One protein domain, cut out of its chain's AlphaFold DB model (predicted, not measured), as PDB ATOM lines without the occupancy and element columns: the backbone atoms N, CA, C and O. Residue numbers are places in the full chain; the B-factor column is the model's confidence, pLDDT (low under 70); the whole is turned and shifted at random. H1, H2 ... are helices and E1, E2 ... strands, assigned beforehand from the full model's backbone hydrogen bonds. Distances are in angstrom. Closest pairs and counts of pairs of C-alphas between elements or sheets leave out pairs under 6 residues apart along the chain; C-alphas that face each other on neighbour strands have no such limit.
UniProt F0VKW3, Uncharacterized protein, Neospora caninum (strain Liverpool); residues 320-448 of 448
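What this domain is: This is residues 320 to 448 of the 448 residues of an uncharacterized protein of Neospora caninum (strain Liverpool) (UniProt F0VKW3). The printed part is a short solenoid, a chain wound in stacked turns: the short strands E1, E2, E3 and E4 lie side by side as a parallel wall, and the returning loops with the short helices H1, H2 and H3 make the other side of the turns. At the E4 end a long two-stranded hairpin, E5 and E6, carries the wall on, with H4 in the link that leads to it. There are 129 residues, with four named helices and six named strands in the order E1 H1 E2 H2 E3 H3 E4 H4 E5 E6; the sheet, in the order E1 E2 E3 E4 E6 E5, is mixed. The class is mixed, helices and strands, with under half of the residues in named elements. The whole is compact, with a radius of gyration of the C-alphas of 14.0 A and spans of 40 by 31 by 29 A.

How they stand to each other: Begin at the edge strand E1, residues 322 to 325, and look beside it for E2, residues 346 to 350: they are parallel at 15 degrees, with N 324 and O 348 2.8 A apart. E3, residues 374 to 376, is parallel to E2, with N 376 and O 349 at 3.0 A. E4, residues 404 to 406, is parallel to E3, with N 406 and O 375 at 3.0 A. E6, residues 438 to 447, is antiparallel to E4 at 145 degrees, with N 445 and O 405 at 2.8 A. E6 forms a hairpin with the other edge strand, E5, residues 426 to 435; N 431 and O 442 are 2.9 A apart. The sheet is twisted, its C-alphas lying up to 4.1 A off the best plane. H1, residues 340 to 343, is only just on the sheet, with 5 pairs of C-alphas within 10 A, and only grazes it. H3, residues 386 to 394, grazes it with residues 389 to 394, and H4, residues 411 to 415, with residues 412 to 414. H2, residues 360 to 363, is not on the sheet; it only just touches H3, with 3 pairs of C-alphas within 8 A, the closest being Trp 361 and Ala 392 at 6.3 A. E1, H1, E2, then E2, H2, E3, then E3, H3, E4 are strand-helix-strand units, two parallel neighbour strands with a helix between, each with a right-handed crossover. E4, H4, E5 is a split unit, with E6 between its strands, also right-handed. In H3 every O i to N i+4 pair is within hydrogen-bond range; H4 has 0 of 1, beside 1 of 2 O i to N i+3 pairs, and H1 and H2 are too short for an i+4 pair.

Where its parts are: Find C-alpha 322 at (-13.095, 4.726, 11.618), where E1 begins; it covers 10.0 A, and E2 10.8 A. H3 runs 11.9 A from C-alpha 386 at (-1.311, 11.712, 34.474). E5 covers 26.0 A, and E6 27.8 A, ending at C-alpha 447 at (-15.545, 7.095, 31.569).

The domain as a whole: The C-alphas of Pro 337 and Gly 437, the two farthest apart, are 41.9 A from each other. The printed part has no cut and ends at residue 448, the chain's last. The link from E1 to H1, 14 residues, is long. The mean pLDDT of the printed part is 79.3; look for values under 70 at residues 320, 336 and 363, at 394 to 402 and at 434 to 440.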
ATOM      1  N   HIS A 320     -19.981   6.299   9.096       58.06
ATOM      2  CA  HIS A 320     -19.009   5.208   9.062       58.06
ATOM      3  C   HIS A 320     -17.802   5.532   9.948       58.06
ATOM      4  O   HIS A 320     -16.866   6.214   9.511       58.06
ATOM      5  N   ARG A 321     -17.835   5.063  11.196       71.44
ATOM      6  CA  ARG A 321     -16.801   5.327  12.189       71.44
ATOM      7  C   ARG A 321     -15.540   4.544  11.857       71.44
ATOM      8  O   ARG A 321     -15.597   3.394  11.429       71.44
ATOM      9  N   CYS A 322     -14.402   5.187  12.052       80.25
ATOM     10  CA  CYS A 322     -13.095   4.726  11.618       80.25
ATOM     11  C   CYS A 322     -12.219   4.378  12.826       80.25
ATOM     12  O   CYS A 322     -12.204   5.105  13.820       80.25
ATOM     13  N   ALA A 323     -11.455   3.293  12.714       86.06
ATOM     14  CA  ALA A 323     -10.404   2.923  13.656       86.06
ATOM     15  C   ALA A 323      -9.040   3.089  12.982       86.06
ATOM     16  O   ALA A 323      -8.815   2.486  11.939       86.06
ATOM     17  N   LEU A 324      -8.135   3.891  13.541       90.25
ATOM     18  CA  LEU A 324      -6.800   4.109  12.983       90.25
ATOM     19  C   LEU A 324      -5.728   3.466  13.863       90.25
ATOM     20  O   LEU A 324      -5.608   3.795  15.045       90.25
ATOM     21  N   ASP A 325      -4.907   2.609  13.254       91.00
ATOM     22  CA  ASP A 325      -3.776   1.972  13.923       91.00
ATOM     23  C   ASP A 325      -2.421   2.580  13.533       91.00
ATOM     24  O   ASP A 325      -1.880   2.369  12.437       91.00
ATOM     25  N   LEU A 326      -1.858   3.323  14.484       92.62
ATOM     26  CA  LEU A 326      -0.536   3.937  14.426       92.62
ATOM     27  C   LEU A 326       0.422   3.323  15.460       92.62
ATOM     28  O   LEU A 326       1.380   3.979  15.879       92.62
ATOM     29  N   SER A 327       0.171   2.089  15.899       92.75
ATOM     30  CA  SER A 327       1.033   1.400  16.859       92.75
ATOM     31  C   SER A 327       2.431   1.097  16.308       92.75
ATOM     32  O   SER A 327       2.621   0.913  15.104       92.75
ATOM     33  N   ALA A 328       3.422   1.073  17.205       92.25
ATOM     34  CA  ALA A 328       4.815   0.693  16.944       92.25
ATOM     35  C   ALA A 328       5.493   1.428  15.766       92.25
ATOM     36  O   ALA A 328       6.423   0.911  15.146       92.25
ATOM     37  N   MET A 329       5.062   2.656  15.459       91.25
ATOM     38  CA  MET A 329       5.622   3.460  14.366       91.25
ATOM     39  C   MET A 329       6.801   4.345  14.808       91.25
ATOM     40  O   MET A 329       7.430   4.994  13.977       91.25
ATOM     41  N   GLY A 330       7.111   4.398  16.108       90.19
ATOM     42  CA  GLY A 330       8.159   5.267  16.654       90.19
ATOM     43  C   GLY A 330       7.745   6.740  16.743       90.19
ATOM     44  O   GLY A 330       8.590   7.631  16.683       90.19
ATOM     45  N   LEU A 331       6.443   7.015  16.871       88.62
ATOM     46  CA  LEU A 331       5.907   8.375  16.909       88.62
ATOM     47  C   LEU A 331       6.282   9.098  18.207       88.62
ATOM     48  O   LEU A 331       5.965   8.640  19.300       88.62
ATOM     49  N   GLU A 332       6.896  10.274  18.074       87.25
ATOM     50  CA  GLU A 332       7.126  11.210  19.189       87.25
ATOM     51  C   GLU A 332       6.119  12.365  19.209       87.25
ATOM     52  O   GLU A 332       5.956  13.038  20.227       87.25
ATOM     53  N   ARG A 333       5.483  12.644  18.065       83.38
ATOM     54  CA  ARG A 333       4.557  13.764  17.857       83.38
ATOM     55  C   ARG A 333       3.484  13.372  16.851       83.38
ATOM     56  O   ARG A 333       3.761  12.628  15.915       83.38
ATOM     57  N   LEU A 334       2.294  13.940  17.019       83.75
ATOM     58  CA  LEU A 334       1.169  13.786  16.099       83.75
ATOM     59  C   LEU A 334       0.590  15.172  15.768       83.75
ATOM     60  O   LEU A 334      -0.408  15.577  16.368       83.75
ATOM     61  N   PRO A 335       1.249  15.933  14.873       72.88
ATOM     62  CA  PRO A 335       0.916  17.332  14.634       72.88
ATOM     63  C   PRO A 335      -0.458  17.511  13.981       72.88
ATOM     64  O   PRO A 335      -0.863  16.757  13.096       72.88
ATOM     65  N   TYR A 336      -1.159  18.576  14.359       66.19
ATOM     66  CA  TYR A 336      -2.287  19.094  13.584       66.19
ATOM     67  C   TYR A 336      -1.787  19.693  12.246       66.19
ATOM     68  O   TYR A 336      -0.727  20.325  12.251       66.19
ATOM     69  N   PRO A 337      -2.491  19.527  11.103       70.00
ATOM     70  CA  PRO A 337      -3.803  18.901  10.899       70.00
ATOM     71  C   PRO A 337      -3.738  17.451  10.375       70.00
ATOM     72  O   PRO A 337      -4.572  17.053   9.574       70.00
ATOM     73  N   LEU A 338      -2.773  16.629  10.799       77.06
ATOM     74  CA  LEU A 338      -2.478  15.356  10.115       77.06
ATOM     75  C   LEU A 338      -3.636  14.335  10.081       77.06
ATOM     76  O   LEU A 338      -3.708  13.530   9.161       77.06
ATOM     77  N   LEU A 339      -4.554  14.395  11.049       79.88
ATOM     78  CA  LEU A 339      -5.760  13.566  11.121       79.88
ATOM     79  C   LEU A 339      -7.049  14.318  10.744       79.88
ATOM     80  O   LEU A 339      -8.130  13.781  10.952       79.88
ATOM     81  N   ALA A 340      -6.970  15.545  10.213       76.69
ATOM     82  CA  ALA A 340      -8.152  16.396  10.015       76.69
ATOM     83  C   ALA A 340      -9.148  15.753   9.044       76.69
ATOM     84  O   ALA A 340     -10.353  15.793   9.274       76.69
ATOM     85  N   ASP A 341      -8.618  15.084   8.021       73.00
ATOM     86  CA  ASP A 341      -9.379  14.407   6.971       73.00
ATOM     87  C   ASP A 341     -10.300  13.303   7.507       73.00
ATOM     88  O   ASP A 341     -11.360  13.048   6.942       73.00
ATOM     89  N   ILE A 342      -9.904  12.656   8.605       76.62
ATOM     90  CA  ILE A 342     -10.654  11.562   9.233       76.62
ATOM     91  C   ILE A 342     -11.205  11.940  10.612       76.62
ATOM     92  O   ILE A 342     -11.901  11.140  11.230       76.62
ATOM     93  N   GLY A 343     -10.900  13.136  11.121       76.75
ATOM     94  CA  GLY A 343     -11.169  13.516  12.509       76.75
ATOM     95  C   GLY A 343     -12.657  13.534  12.859       76.75
ATOM     96  O   GLY A 343     -13.028  13.210  13.984       76.75
ATOM     97  N   SER A 344     -13.518  13.824  11.879       75.69
ATOM     98  CA  SER A 344     -14.978  13.755  12.013       75.69
ATOM     99  C   SER A 344     -15.537  12.329  12.055       75.69
ATOM    100  O   SER A 344     -16.715  12.152  12.335       75.69
ATOM    101  N   ARG A 345     -14.725  11.305  11.781       79.00
ATOM    102  CA  ARG A 345     -15.152   9.897  11.738       79.00
ATOM    103  C   ARG A 345     -14.334   8.991  12.653       79.00
ATOM    104  O   ARG A 345     -14.708   7.841  12.856       79.00
ATOM    105  N   LEU A 346     -13.214   9.473  13.186       83.75
ATOM    106  CA  LEU A 346     -12.280   8.685  13.985       83.75
ATOM    107  C   LEU A 346     -12.855   8.392  15.381       83.75
ATOM    108  O   LEU A 346     -13.011   9.301  16.190       83.75
ATOM    109  N   ASP A 347     -13.132   7.115  15.648       85.25
ATOM    110  CA  ASP A 347     -13.676   6.608  16.920       85.25
ATOM    111  C   ASP A 347     -12.577   5.928  17.758       85.25
ATOM    112  O   ASP A 347     -12.454   6.159  18.963       85.25
ATOM    113  N   VAL A 348     -11.695   5.163  17.104       88.06
ATOM    114  CA  VAL A 348     -10.601   4.430  17.761       88.06
ATOM    115  C   VAL A 348      -9.255   4.911  17.235       88.06
ATOM    116  O   VAL A 348      -9.016   4.879  16.030       88.06
ATOM    117  N   LEU A 349      -8.351   5.301  18.131       91.19
ATOM    118  CA  LEU A 349      -6.969   5.645  17.805       91.19
ATOM    119  C   LEU A 349      -6.009   4.783  18.623       91.19
ATOM    120  O   LEU A 349      -5.926   4.906  19.848       91.19
ATOM    121  N   ASN A 350      -5.253   3.931  17.934       92.44
ATOM    122  CA  ASN A 350      -4.204   3.136  18.552       92.44
ATOM    123  C   ASN A 350      -2.832   3.796  18.371       92.44
ATOM    124  O   ASN A 350      -2.359   3.963  17.249       92.44
ATOM    125  N   LEU A 351      -2.195   4.159  19.485       93.62
ATOM    126  CA  LEU A 351      -0.846   4.724  19.557       93.62
ATOM    127  C   LEU A 351       0.081   3.861  20.423       93.62
ATOM    128  O   LEU A 351       1.098   4.366  20.908       93.62
ATOM    129  N   SER A 352      -0.237   2.580  20.627       93.88
ATOM    130  CA  SER A 352       0.575   1.704  21.468       93.88
ATOM    131  C   SER A 352       2.008   1.527  20.947       93.88
ATOM    132  O   SER A 352       2.272   1.630  19.749       93.88
ATOM    133  N   GLY A 353       2.964   1.295  21.848       92.94
ATOM    134  CA  GLY A 353       4.357   0.997  21.488       92.94
ATOM    135  C   GLY A 353       5.097   2.134  20.768       92.94
ATOM    136  O   GLY A 353       6.040   1.882  20.020       92.94
ATOM    137  N   ASN A 354       4.668   3.384  20.949       94.56
ATOM    138  CA  ASN A 354       5.329   4.560  20.383       94.56
ATOM    139  C   ASN A 354       6.282   5.229  21.395       94.56
ATOM    140  O   ASN A 354       6.579   4.710  22.473       94.56
ATOM    141  N   LEU A 355       6.810   6.396  21.021       90.38
ATOM    142  CA  LEU A 355       7.721   7.209  21.826       90.38
ATOM    143  C   LEU A 355       7.016   8.458  22.382       90.38
ATOM    144  O   LEU A 355       7.656   9.495  22.584       90.38
ATOM    145  N   VAL A 356       5.705   8.363  22.628       89.25
ATOM    146  CA  VAL A 356       4.876   9.453  23.156       89.25
ATOM    147  C   VAL A 356       5.366   9.844  24.551       89.25
ATOM    148  O   VAL A 356       5.526   8.990  25.421       89.25
ATOM    149  N   ALA A 357       5.608  11.140  24.756       86.06
ATOM    150  CA  ALA A 357       6.079  11.720  26.015       86.06
ATOM    151  C   ALA A 357       5.077  12.739  26.575       86.06
ATOM    152  O   ALA A 357       4.159  13.152  25.872       86.06
ATOM    153  N   ASP A 358       5.283  13.234  27.796       78.56
ATOM    154  CA  ASP A 358       4.346  14.174  28.441       78.56
ATOM    155  C   ASP A 358       4.113  15.483  27.655       78.56
ATOM    156  O   ASP A 358       3.054  16.096  27.756       78.56
ATOM    157  N   LEU A 359       5.072  15.908  26.821       79.25
ATOM    158  CA  LEU A 359       4.938  17.090  25.952       79.25
ATOM    159  C   LEU A 359       4.219  16.821  24.623       79.25
ATOM    160  O   LEU A 359       3.984  17.757  23.855       79.25
ATOM    161  N   PHE A 360       3.874  15.567  24.333       81.56
ATOM    162  CA  PHE A 360       3.168  15.175  23.116       81.56
ATOM    163  C   PHE A 360       1.861  15.953  22.937       81.56
ATOM    164  O   PHE A 360       1.566  16.433  21.844       81.56
ATOM    165  N   TRP A 361       1.128  16.149  24.034       75.75
ATOM    166  CA  TRP A 361      -0.189  16.784  24.059       75.75
ATOM    167  C   TRP A 361      -0.185  18.230  23.560       75.75
ATOM    168  O   TRP A 361      -1.144  18.651  22.924       75.75
ATOM    169  N   ALA A 362       0.912  18.967  23.766       70.81
ATOM    170  CA  ALA A 362       1.013  20.379  23.386       70.81
ATOM    171  C   ALA A 362       0.903  20.618  21.869       70.81
ATOM    172  O   ALA A 362       0.553  21.713  21.442       70.81
ATOM    173  N   HIS A 363       1.210  19.602  21.060       68.06
ATOM    174  CA  HIS A 363       1.148  19.675  19.598       68.06
ATOM    175  C   HIS A 363       0.311  18.530  19.024       68.06
ATOM    176  O   HIS A 363       0.477  18.178  17.859       68.06
ATOM    177  N   SER A 364      -0.532  17.905  19.850       73.75
ATOM    178  CA  SER A 364      -1.308  16.737  19.456       73.75
ATOM    179  C   SER A 364      -2.612  17.149  18.785       73.75
ATOM    180  O   SER A 364      -3.299  18.060  19.241       73.75
ATOM    181  N   HIS A 365      -2.983  16.431  17.728       75.50
ATOM    182  CA  HIS A 365      -4.316  16.520  17.132       75.50
ATOM    183  C   HIS A 365      -5.408  15.964  18.066       75.50
ATOM    184  O   HIS A 365      -6.566  16.329  17.929       75.50
ATOM    185  N   ILE A 366      -5.062  15.090  19.021       80.81
ATOM    186  CA  ILE A 366      -6.034  14.297  19.794       80.81
ATOM    187  C   ILE A 366      -7.147  15.126  20.453       80.81
ATOM    188  O   ILE A 366      -8.301  14.747  20.266       80.81
ATOM    189  N   PRO A 367      -6.874  16.258  21.136       76.50
ATOM    190  CA  PRO A 367      -7.926  17.064  21.769       76.50
ATOM    191  C   PRO A 367      -8.972  17.623  20.789       76.50
ATOM    192  O   PRO A 367     -10.034  18.079  21.201       76.50
ATOM    193  N   PHE A 368      -8.679  17.599  19.487       74.19
ATOM    194  CA  PHE A 368      -9.537  18.109  18.419       74.19
ATOM    195  C   PHE A 368     -10.279  16.998  17.660       74.19
ATOM    196  O   PHE A 368     -10.806  17.262  16.583       74.19
ATOM    197  N   LEU A 369     -10.316  15.766  18.181       78.38
ATOM    198  CA  LEU A 369     -11.009  14.630  17.567       78.38
ATOM    199  C   LEU A 369     -12.401  14.443  18.202       78.38
ATOM    200  O   LEU A 369     -12.529  13.720  19.188       78.38
ATOM    201  N   PRO A 370     -13.465  15.076  17.670       73.69
ATOM    202  CA  PRO A 370     -14.753  15.205  18.362       73.69
ATOM    203  C   PRO A 370     -15.468  13.880  18.656       73.69
ATOM    204  O   PRO A 370     -16.338  13.841  19.526       73.69
ATOM    205  N   TYR A 371     -15.119  12.813  17.937       78.50
ATOM    206  CA  TYR A 371     -15.766  11.506  18.033       78.50
ATOM    207  C   TYR A 371     -14.876  10.409  18.614       78.50
ATOM    208  O   TYR A 371     -15.317   9.265  18.674       78.50
ATOM    209  N   LEU A 372     -13.662  10.742  19.061       82.31
ATOM    210  CA  LEU A 372     -12.744   9.757  19.618       82.31
ATOM    211  C   LEU A 372     -13.302   9.190  20.931       82.31
ATOM    212  O   LEU A 372     -13.554   9.942  21.873       82.31
ATOM    213  N   ARG A 373     -13.460   7.864  21.003       82.12
ATOM    214  CA  ARG A 373     -13.904   7.151  22.214       82.12
ATOM    215  C   ARG A 373     -12.818   6.250  22.773       82.12
ATOM    216  O   ARG A 373     -12.694   6.133  23.988       82.12
ATOM    217  N   VAL A 374     -12.031   5.615  21.910       86.88
ATOM    218  CA  VAL A 374     -10.984   4.685  22.334       86.88
ATOM    219  C   VAL A 374      -9.622   5.263  21.994       86.88
ATOM    220  O   VAL A 374      -9.302   5.468  20.824       86.88
ATOM    221  N   LEU A 375      -8.804   5.483  23.020       90.50
ATOM    222  CA  LEU A 375      -7.419   5.905  22.873       90.50
ATOM    223  C   LEU A 375      -6.506   4.875  23.531       90.50
ATOM    224  O   LEU A 375      -6.538   4.690  24.744       90.50
ATOM    225  N   ASN A 376      -5.672   4.209  22.738       91.88
ATOM    226  CA  ASN A 376      -4.709   3.248  23.265       91.88
ATOM    227  C   ASN A 376      -3.306   3.867  23.316       91.88
ATOM    228  O   ASN A 376      -2.724   4.181  22.280       91.88
ATOM    229  N   LEU A 377      -2.769   4.034  24.526       92.81
ATOM    230  CA  LEU A 377      -1.424   4.544  24.811       92.81
ATOM    231  C   LEU A 377      -0.508   3.474  25.420       92.81
ATOM    232  O   LEU A 377       0.570   3.816  25.920       92.81
ATOM    233  N   ARG A 378      -0.899   2.194  25.373       92.00
ATOM    234  CA  ARG A 378      -0.129   1.078  25.932       92.00
ATOM    235  C   ARG A 378       1.343   1.129  25.505       92.00
ATOM    236  O   ARG A 378       1.660   1.501  24.380       92.00
ATOM    237  N   GLU A 379       2.255   0.747  26.397       91.38
ATOM    238  CA  GLU A 379       3.704   0.638  26.127       91.38
ATOM    239  C   GLU A 379       4.423   1.952  25.744       91.38
ATOM    240  O   GLU A 379       5.588   1.933  25.343       91.38
ATOM    241  N   ASN A 380       3.799   3.121  25.929       91.94
ATOM    242  CA  ASN A 380       4.483   4.409  25.776       91.94
ATOM    243  C   ASN A 380       5.268   4.775  27.046       91.94
ATOM    244  O   ASN A 380       4.783   5.449  27.955       91.94
ATOM    245  N   LYS A 381       6.532   4.342  27.097       90.62
ATOM    246  CA  LYS A 381       7.394   4.435  28.294       90.62
ATOM    247  C   LYS A 381       7.772   5.857  28.726       90.62
ATOM    248  O   LYS A 381       8.254   6.030  29.839       90.62
ATOM    249  N   LYS A 382       7.601   6.864  27.860       88.44
ATOM    250  CA  LYS A 382       7.937   8.269  28.160       88.44
ATOM    251  C   LYS A 382       6.747   9.071  28.717       88.44
ATOM    252  O   LYS A 382       6.920  10.253  29.003       88.44
ATOM    253  N   ILE A 383       5.563   8.466  28.855       87.19
ATOM    254  CA  ILE A 383       4.411   9.094  29.512       87.19
ATOM    255  C   ILE A 383       4.542   8.864  31.018       87.19
ATOM    256  O   ILE A 383       4.430   7.733  31.488       87.19
ATOM    257  N   THR A 384       4.796   9.931  31.771       81.50
ATOM    258  CA  THR A 384       5.051   9.859  33.218       81.50
ATOM    259  C   THR A 384       4.087  10.697  34.045       81.50
ATOM    260  O   THR A 384       3.993  10.497  35.255       81.50
ATOM    261  N   LEU A 385       3.333  11.599  33.412       79.00
ATOM    262  CA  LEU A 385       2.410  12.506  34.085       79.00
ATOM    263  C   LEU A 385       0.962  12.223  33.684       79.00
ATOM    264  O   LEU A 385       0.602  12.268  32.510       79.00
ATOM    265  N   LEU A 386       0.109  11.995  34.682       75.56
ATOM    266  CA  LEU A 386      -1.311  11.712  34.474       75.56
ATOM    267  C   LEU A 386      -2.086  12.972  34.056       75.56
ATOM    268  O   LEU A 386      -2.925  12.926  33.160       75.56
ATOM    269  N   CYS A 387      -1.776  14.121  34.667       75.94
ATOM    270  CA  CYS A 387      -2.513  15.369  34.445       75.94
ATOM    271  C   CYS A 387      -2.537  15.833  32.974       75.94
ATOM    272  O   CYS A 387      -3.617  16.189  32.509       75.94
ATOM    273  N   PRO A 388      -1.422  15.835  32.211       75.38
ATOM    274  CA  PRO A 388      -1.456  16.189  30.791       75.38
ATOM    275  C   PRO A 388      -2.360  15.275  29.959       75.38
ATOM    276  O   PRO A 388      -3.061  15.767  29.080       75.38
ATOM    277  N   VAL A 389      -2.384  13.972  30.266       76.94
ATOM    278  CA  VAL A 389      -3.246  12.994  29.586       76.94
ATOM    279  C   VAL A 389      -4.712  13.300  29.874       76.94
ATOM    280  O   VAL A 389      -5.494  13.464  28.942       76.94
ATOM    281  N   LEU A 390      -5.066  13.449  31.157       74.25
ATOM    282  CA  LEU A 390      -6.432  13.760  31.578       74.25
ATOM    283  C   LEU A 390      -6.920  15.091  31.001       74.25
ATOM    284  O   LEU A 390      -8.057  15.167  30.561       74.25
ATOM    285  N   LEU A 391      -6.076  16.124  30.947       73.81
ATOM    286  CA  LEU A 391      -6.440  17.410  30.338       73.81
ATOM    287  C   LEU A 391      -6.653  17.310  28.833       73.81
ATOM    288  O   LEU A 391      -7.578  17.923  28.317       73.81
ATOM    289  N   ALA A 392      -5.802  16.559  28.133       72.56
ATOM    290  CA  ALA A 392      -5.910  16.408  26.689       72.56
ATOM    291  C   ALA A 392      -7.195  15.688  26.272       72.56
ATOM    292  O   ALA A 392      -7.723  15.960  25.195       72.56
ATOM    293  N   ILE A 393      -7.679  14.776  27.115       72.88
ATOM    294  CA  ILE A 393      -8.905  14.034  26.847       72.88
ATOM    295  C   ILE A 393     -10.134  14.694  27.471       72.88
ATOM    296  O   ILE A 393     -11.178  14.594  26.860       72.88
ATOM    297  N   ALA A 394     -10.050  15.408  28.601       66.25
ATOM    298  CA  ALA A 394     -11.214  15.920  29.345       66.25
ATOM    299  C   ALA A 394     -12.224  16.727  28.508       66.25
ATOM    300  O   ALA A 394     -13.410  16.719  28.823       66.25
ATOM    301  N   ASP A 395     -11.767  17.398  27.448       61.50
ATOM    302  CA  ASP A 395     -12.611  18.204  26.560       61.50
ATOM    303  C   ASP A 395     -13.161  17.423  25.341       61.50
ATOM    304  O   ASP A 395     -13.830  18.005  24.481       61.50
ATOM    305  N   LEU A 396     -12.907  16.110  25.246       66.56
ATOM    306  CA  LEU A 396     -13.422  15.260  24.173       66.56
ATOM    307  C   LEU A 396     -14.954  15.091  24.319       66.56
ATOM    308  O   LEU A 396     -15.419  14.502  25.298       66.56
ATOM    309  N   PRO A 397     -15.763  15.557  23.342       53.97
ATOM    310  CA  PRO A 397     -17.218  15.730  23.471       53.97
ATOM    311  C   PRO A 397     -18.046  14.473  23.761       53.97
ATOM    312  O   PRO A 397     -19.235  14.593  24.038       53.97
ATOM    313  N   ARG A 398     -17.472  13.274  23.612       56.81
ATOM    314  CA  ARG A 398     -18.174  11.987  23.754       56.81
ATOM    315  C   ARG A 398     -17.568  11.069  24.807       56.81
ATOM    316  O   ARG A 398     -17.909   9.889  24.850       56.81
ATOM    317  N   LEU A 399     -16.718  11.606  25.682       51.69
ATOM    318  CA  LEU A 399     -16.244  10.844  26.833       51.69
ATOM    319  C   LEU A 399     -17.359  10.475  27.806       51.69
ATOM    320  O   LEU A 399     -17.141   9.597  28.613       51.69
ATOM    321  N   GLU A 400     -18.543  11.080  27.732       49.38
ATOM    322  CA  GLU A 400     -19.641  10.788  28.664       49.38
ATOM    323  C   GLU A 400     -20.244   9.377  28.484       49.38
ATOM    324  O   GLU A 400     -20.980   8.925  29.350       49.38
ATOM    325  N   HIS A 401     -19.959   8.659  27.383       52.94
ATOM    326  CA  HIS A 401     -20.592   7.360  27.102       52.94
ATOM    327  C   HIS A 401     -19.618   6.323  26.505       52.94
ATOM    328  O   HIS A 401     -19.544   6.090  25.288       52.94
ATOM    329  N   GLY A 402     -18.890   5.637  27.388       63.25
ATOM    330  CA  GLY A 402     -18.096   4.454  27.050       63.25
ATOM    331  C   GLY A 402     -16.789   4.782  26.342       63.25
ATOM    332  O   GLY A 402     -16.422   4.101  25.382       63.25
ATOM    333  N   ALA A 403     -16.117   5.843  26.781       74.50
ATOM    334  CA  ALA A 403     -14.752   6.083  26.370       74.50
ATOM    335  C   ALA A 403     -13.778   5.252  27.202       74.50
ATOM    336  O   ALA A 403     -13.950   5.078  28.410       74.50
ATOM    337  N   SER A 404     -12.740   4.754  26.540       85.25
ATOM    338  CA  SER A 404     -11.717   3.926  27.163       85.25
ATOM    339  C   SER A 404     -10.335   4.427  26.783       85.25
ATOM    340  O   SER A 404      -9.990   4.494  25.598       85.25
ATOM    341  N   LEU A 405      -9.529   4.722  27.795       88.19
ATOM    342  CA  LEU A 405      -8.121   5.039  27.644       88.19
ATOM    343  C   LEU A 405      -7.280   3.891  28.213       88.19
ATOM    344  O   LEU A 405      -7.344   3.597  29.404       88.19
ATOM    345  N   ASP A 406      -6.490   3.245  27.359       90.31
ATOM    346  CA  ASP A 406      -5.553   2.195  27.767       90.31
ATOM    347  C   ASP A 406      -4.171   2.800  28.043       90.31
ATOM    348  O   ASP A 406      -3.537   3.349  27.140       90.31
ATOM    349  N   ILE A 407      -3.711   2.714  29.293       89.88
ATOM    350  CA  ILE A 407      -2.395   3.200  29.749       89.88
ATOM    351  C   ILE A 407      -1.502   2.050  30.235       89.88
ATOM    352  O   ILE A 407      -0.535   2.272  30.968       89.88
ATOM    353  N   SER A 408      -1.810   0.813  29.845       89.44
ATOM    354  CA  SER A 408      -1.078  -0.384  30.270       89.44
ATOM    355  C   SER A 408       0.406  -0.309  29.906       89.44
ATOM    356  O   SER A 408       0.783   0.248  28.873       89.44
ATOM    357  N   ALA A 409       1.273  -0.875  30.747       87.00
ATOM    358  CA  ALA A 409       2.725  -0.869  30.533       87.00
ATOM    359  C   ALA A 409       3.337   0.536  30.289       87.00
ATOM    360  O   ALA A 409       4.387   0.673  29.654       87.00
ATOM    361  N   THR A 410       2.697   1.586  30.809       87.81
ATOM    362  CA  THR A 410       3.289   2.920  30.974       87.81
ATOM    363  C   THR A 410       3.696   3.120  32.440       87.81
ATOM    364  O   THR A 410       3.105   2.490  33.322       87.81
ATOM    365  N   PRO A 411       4.651   4.014  32.749       85.62
ATOM    366  CA  PRO A 411       4.956   4.393  34.132       85.62
ATOM    367  C   PRO A 411       3.728   4.848  34.941       85.62
ATOM    368  O   PRO A 411       3.691   4.664  36.156       85.62
ATOM    369  N   LEU A 412       2.697   5.385  34.277       83.19
ATOM    370  CA  LEU A 412       1.444   5.798  34.913       83.19
ATOM    371  C   LEU A 412       0.615   4.642  35.466       83.19
ATOM    372  O   LEU A 412      -0.074   4.836  36.466       83.19
ATOM    373  N   ALA A 413       0.681   3.453  34.864       79.06
ATOM    374  CA  ALA A 413      -0.126   2.306  35.288       79.06
ATOM    375  C   ALA A 413       0.147   1.911  36.752       79.06
ATOM    376  O   ALA A 413      -0.760   1.494  37.473       79.06
ATOM    377  N   ALA A 414       1.386   2.098  37.216       75.00
ATOM    378  CA  ALA A 414       1.771   1.853  38.604       75.00
ATOM    379  C   ALA A 414       1.297   2.956  39.574       75.00
ATOM    380  O   ALA A 414       1.201   2.709  40.772       75.00
ATOM    381  N   SER A 415       1.010   4.161  39.073       79.44
ATOM    382  CA  SER A 415       0.658   5.334  39.889       79.44
ATOM    383  C   SER A 415      -0.824   5.431  40.262       79.44
ATOM    384  O   SER A 415      -1.180   6.264  41.089       79.44
ATOM    385  N   VAL A 416      -1.673   4.592  39.662       83.69
ATOM    386  CA  VAL A 416      -3.132   4.611  39.837       83.69
ATOM    387  C   VAL A 416      -3.616   3.334  40.518       83.69
ATOM    388  O   VAL A 416      -3.150   2.231  40.208       83.69
ATOM    389  N   ALA A 417      -4.559   3.472  41.449       85.38
ATOM    390  CA  ALA A 417      -5.123   2.345  42.186       85.38
ATOM    391  C   ALA A 417      -6.369   1.772  41.478       85.38
ATOM    392  O   ALA A 417      -7.130   2.521  40.868       85.38
ATOM    393  N   PRO A 418      -6.621   0.450  41.546       88.12
ATOM    394  CA  PRO A 418      -7.841  -0.129  40.985       88.12
ATOM    395  C   PRO A 418      -9.085   0.438  41.683       88.12
ATOM    396  O   PRO A 418      -9.122   0.550  42.905       88.12
ATOM    397  N   GLY A 419     -10.113   0.784  40.906       84.75
ATOM    398  CA  GLY A 419     -11.359   1.378  41.396       84.75
ATOM    399  C   GLY A 419     -11.274   2.870  41.738       84.75
ATOM    400  O   GLY A 419     -12.303   3.470  42.043       84.75
ATOM    401  N   GLU A 420     -10.087   3.482  41.668       85.38
ATOM    402  CA  GLU A 420      -9.910   4.920  41.866       85.38
ATOM    403  C   GLU A 420     -10.696   5.709  40.809       85.38
ATOM    404  O   GLU A 420     -10.732   5.340  39.634       85.38
ATOM    405  N   VAL A 421     -11.334   6.802  41.234       83.00
ATOM    406  CA  VAL A 421     -12.048   7.715  40.337       83.00
ATOM    407  C   VAL A 421     -11.224   8.984  40.160       83.00
ATOM    408  O   VAL A 421     -11.118   9.820  41.057       83.00
ATOM    409  N   LEU A 422     -10.651   9.143  38.972       76.12
ATOM    410  CA  LEU A 422      -9.815  10.269  38.594       76.12
ATOM    411  C   LEU A 422     -10.677  11.408  38.051       76.12
ATOM    412  O   LEU A 422     -11.411  11.251  37.075       76.12
ATOM    413  N   TRP A 423     -10.571  12.573  38.693       71.94
ATOM    414  CA  TRP A 423     -11.235  13.825  38.293       71.94
ATOM    415  C   TRP A 423     -12.763  13.734  38.175       71.94
ATOM    416  O   TRP A 423     -13.382  14.610  37.581       71.94
ATOM    417  N   SER A 424     -13.381  12.714  38.778       75.19
ATOM    418  CA  SER A 424     -14.806  12.380  38.593       75.19
ATOM    419  C   SER A 424     -15.181  12.013  37.151       75.19
ATOM    420  O   SER A 424     -16.360  11.948  36.837       75.19
ATOM    421  N   LEU A 425     -14.187  11.789  36.285       72.25
ATOM    422  CA  LEU A 425     -14.371  11.506  34.862       72.25
ATOM    423  C   LEU A 425     -14.049  10.056  34.526       72.25
ATOM    424  O   LEU A 425     -14.703   9.484  33.665       72.25
ATOM    425  N   PHE A 426     -13.044   9.467  35.182       80.69
ATOM    426  CA  PHE A 426     -12.549   8.142  34.826       80.69
ATOM    427  C   PHE A 426     -12.445   7.219  36.032       80.69
ATOM    428  O   PHE A 426     -11.827   7.579  37.029       80.69
ATOM    429  N   ARG A 427     -12.982   6.007  35.919       85.31
ATOM    430  CA  ARG A 427     -12.736   4.901  36.842       85.31
ATOM    431  C   ARG A 427     -11.566   4.065  36.338       85.31
ATOM    432  O   ARG A 427     -11.522   3.694  35.165       85.31
ATOM    433  N   VAL A 428     -10.633   3.758  37.232       87.44
ATOM    434  CA  VAL A 428      -9.492   2.886  36.947       87.44
ATOM    435  C   VAL A 428      -9.931   1.425  37.048       87.44
ATOM    436  O   VAL A 428     -10.353   0.970  38.111       87.44
ATOM    437  N   GLU A 429      -9.768   0.662  35.974       87.62
ATOM    438  CA  GLU A 429      -9.895  -0.793  35.982       87.62
ATOM    439  C   GLU A 429      -8.540  -1.451  35.746       87.62
ATOM    440  O   GLU A 429      -7.826  -1.114  34.801       87.62
ATOM    441  N   LYS A 430      -8.202  -2.418  36.602       87.88
ATOM    442  CA  LYS A 430      -7.009  -3.249  36.453       87.88
ATOM    443  C   LYS A 430      -7.426  -4.697  36.277       87.88
ATOM    444  O   LYS A 430      -8.065  -5.267  37.157       87.88
ATOM    445  N   GLN A 431      -7.077  -5.274  35.137       83.38
ATOM    446  CA  GLN A 431      -7.361  -6.664  34.804       83.38
ATOM    447  C   GLN A 431      -6.035  -7.392  34.625       83.38
ATOM    448  O   GLN A 431      -5.149  -6.890  33.941       83.38
ATOM    449  N   ARG A 432      -5.892  -8.573  35.225       78.62
ATOM    450  CA  ARG A 432      -4.799  -9.482  34.876       78.62
ATOM    451  C   ARG A 432      -5.274 -10.349  33.726       78.62
ATOM    452  O   ARG A 432      -6.312 -10.996  33.843       78.62
ATOM    453  N   ILE A 433      -4.563 -10.291  32.610       71.38
ATOM    454  CA  ILE A 433      -4.853 -11.103  31.437       71.38
ATOM    455  C   ILE A 433      -3.765 -12.159  31.341       71.38
ATOM    456  O   ILE A 433      -2.597 -11.830  31.141       71.38
ATOM    457  N   ASP A 434      -4.178 -13.416  31.445       67.12
ATOM    458  CA  ASP A 434      -3.321 -14.565  31.188       67.12
ATOM    459  C   ASP A 434      -3.375 -14.875  29.692       67.12
ATOM    460  O   ASP A 434      -4.190 -15.673  29.226       67.12
ATOM    461  N   ALA A 435      -2.531 -14.199  28.915       53.28
ATOM    462  CA  ALA A 435      -2.274 -14.573  27.531       53.28
ATOM    463  C   ALA A 435      -0.935 -15.323  27.479       53.28
ATOM    464  O   ALA A 435       0.103 -14.797  27.882       53.28
ATOM    465  N   ASP A 436      -0.957 -16.581  27.031       54.34
ATOM    466  CA  ASP A 436       0.236 -17.401  26.759       54.34
ATOM    467  C   ASP A 436       1.220 -17.587  27.937       54.34
ATOM    468  O   ASP A 436       2.429 -17.738  27.747       54.34
ATOM    469  N   GLY A 437       0.718 -17.594  29.178       53.66
ATOM    470  CA  GLY A 437       1.536 -17.798  30.381       53.66
ATOM    471  C   GLY A 437       2.331 -16.566  30.831       53.66
ATOM    472  O   GLY A 437       3.198 -16.685  31.699       53.66
ATOM    473  N   ARG A 438       2.046 -15.383  30.270       55.41
ATOM    474  CA  ARG A 438       2.498 -14.092  30.801       55.41
ATOM    475  C   ARG A 438       1.309 -13.381  31.440       55.41
ATOM    476  O   ARG A 438       0.379 -13.006  30.736       55.41
ATOM    477  N   GLU A 439       1.356 -13.188  32.758       60.56
ATOM    478  CA  GLU A 439       0.425 -12.283  33.442       60.56
ATOM    479  C   GLU A 439       0.685 -10.853  32.931       60.56
ATOM    480  O   GLU A 439       1.711 -10.250  33.256       60.56
ATOM    481  N   GLU A 440      -0.219 -10.300  32.119       68.06
ATOM    482  CA  GLU A 440      -0.185  -8.885  31.739       68.06
ATOM    483  C   GLU A 440      -1.228  -8.097  32.540       68.06
ATOM    484  O   GLU A 440      -2.428  -8.368  32.477       68.06
ATOM    485  N   GLU A 441      -0.782  -7.088  33.293       78.00
ATOM    486  CA  GLU A 441      -1.679  -6.143  33.960       78.00
ATOM    487  C   GLU A 441      -2.162  -5.092  32.953       78.00
ATOM    488  O   GLU A 441      -1.415  -4.211  32.514       78.00
ATOM    489  N   LYS A 442      -3.443  -5.171  32.605       85.25
ATOM    490  CA  LYS A 442      -4.136  -4.182  31.794       85.25
ATOM    491  C   LYS A 442      -4.716  -3.098  32.694       85.25
ATOM    492  O   LYS A 442      -5.530  -3.404  33.557       85.25
ATOM    493  N   THR A 443      -4.316  -1.844  32.488       85.62
ATOM    494  CA  THR A 443      -4.817  -0.672  33.226       85.62
ATOM    495  C   THR A 443      -5.616   0.234  32.291       85.62
ATOM    496  O   THR A 443      -5.051   0.893  31.415       85.62
ATOM    497  N   LEU A 444      -6.933   0.267  32.493       85.38
ATOM    498  CA  LEU A 444      -7.890   1.047  31.714       85.38
ATOM    499  C   LEU A 444      -8.463   2.197  32.540       85.38
ATOM    500  O   LEU A 444      -8.794   2.031  33.709       85.38
ATOM    501  N   LEU A 445      -8.631   3.349  31.900       83.88
ATOM    502  CA  LEU A 445      -9.410   4.470  32.407       83.88
ATOM    503  C   LEU A 445     -10.730   4.505  31.635       83.88
ATOM    504  O   LEU A 445     -10.740   4.799  30.438       83.88
ATOM    505  N   LEU A 446     -11.823   4.165  32.311       82.31
ATOM    506  CA  LEU A 446     -13.164   4.120  31.733       82.31
ATOM    507  C   LEU A 446     -13.959   5.339  32.168       82.31
ATOM    508  O   LEU A 446     -13.957   5.666  33.351       82.31
ATOM    509  N   SER A 447     -14.637   5.997  31.235       79.56
ATOM    510  CA  SER A 447     -15.545   7.095  31.569       79.56
ATOM    511  C   SER A 447     -16.608   6.664  32.587       79.56
ATOM    512  O   SER A 447     -17.209   5.604  32.395       79.56
ATOM    513  N   VAL A 448     -16.824   7.468  33.633       70.75
ATOM    514  CA  VAL A 448     -17.837   7.230  34.685       70.75
ATOM    515  C   VAL A 448     -19.220   7.681  34.254       70.75
ATOM    516  O   VAL A 448     -19.305   8.772  33.649       70.75
TER     517      VAL A 448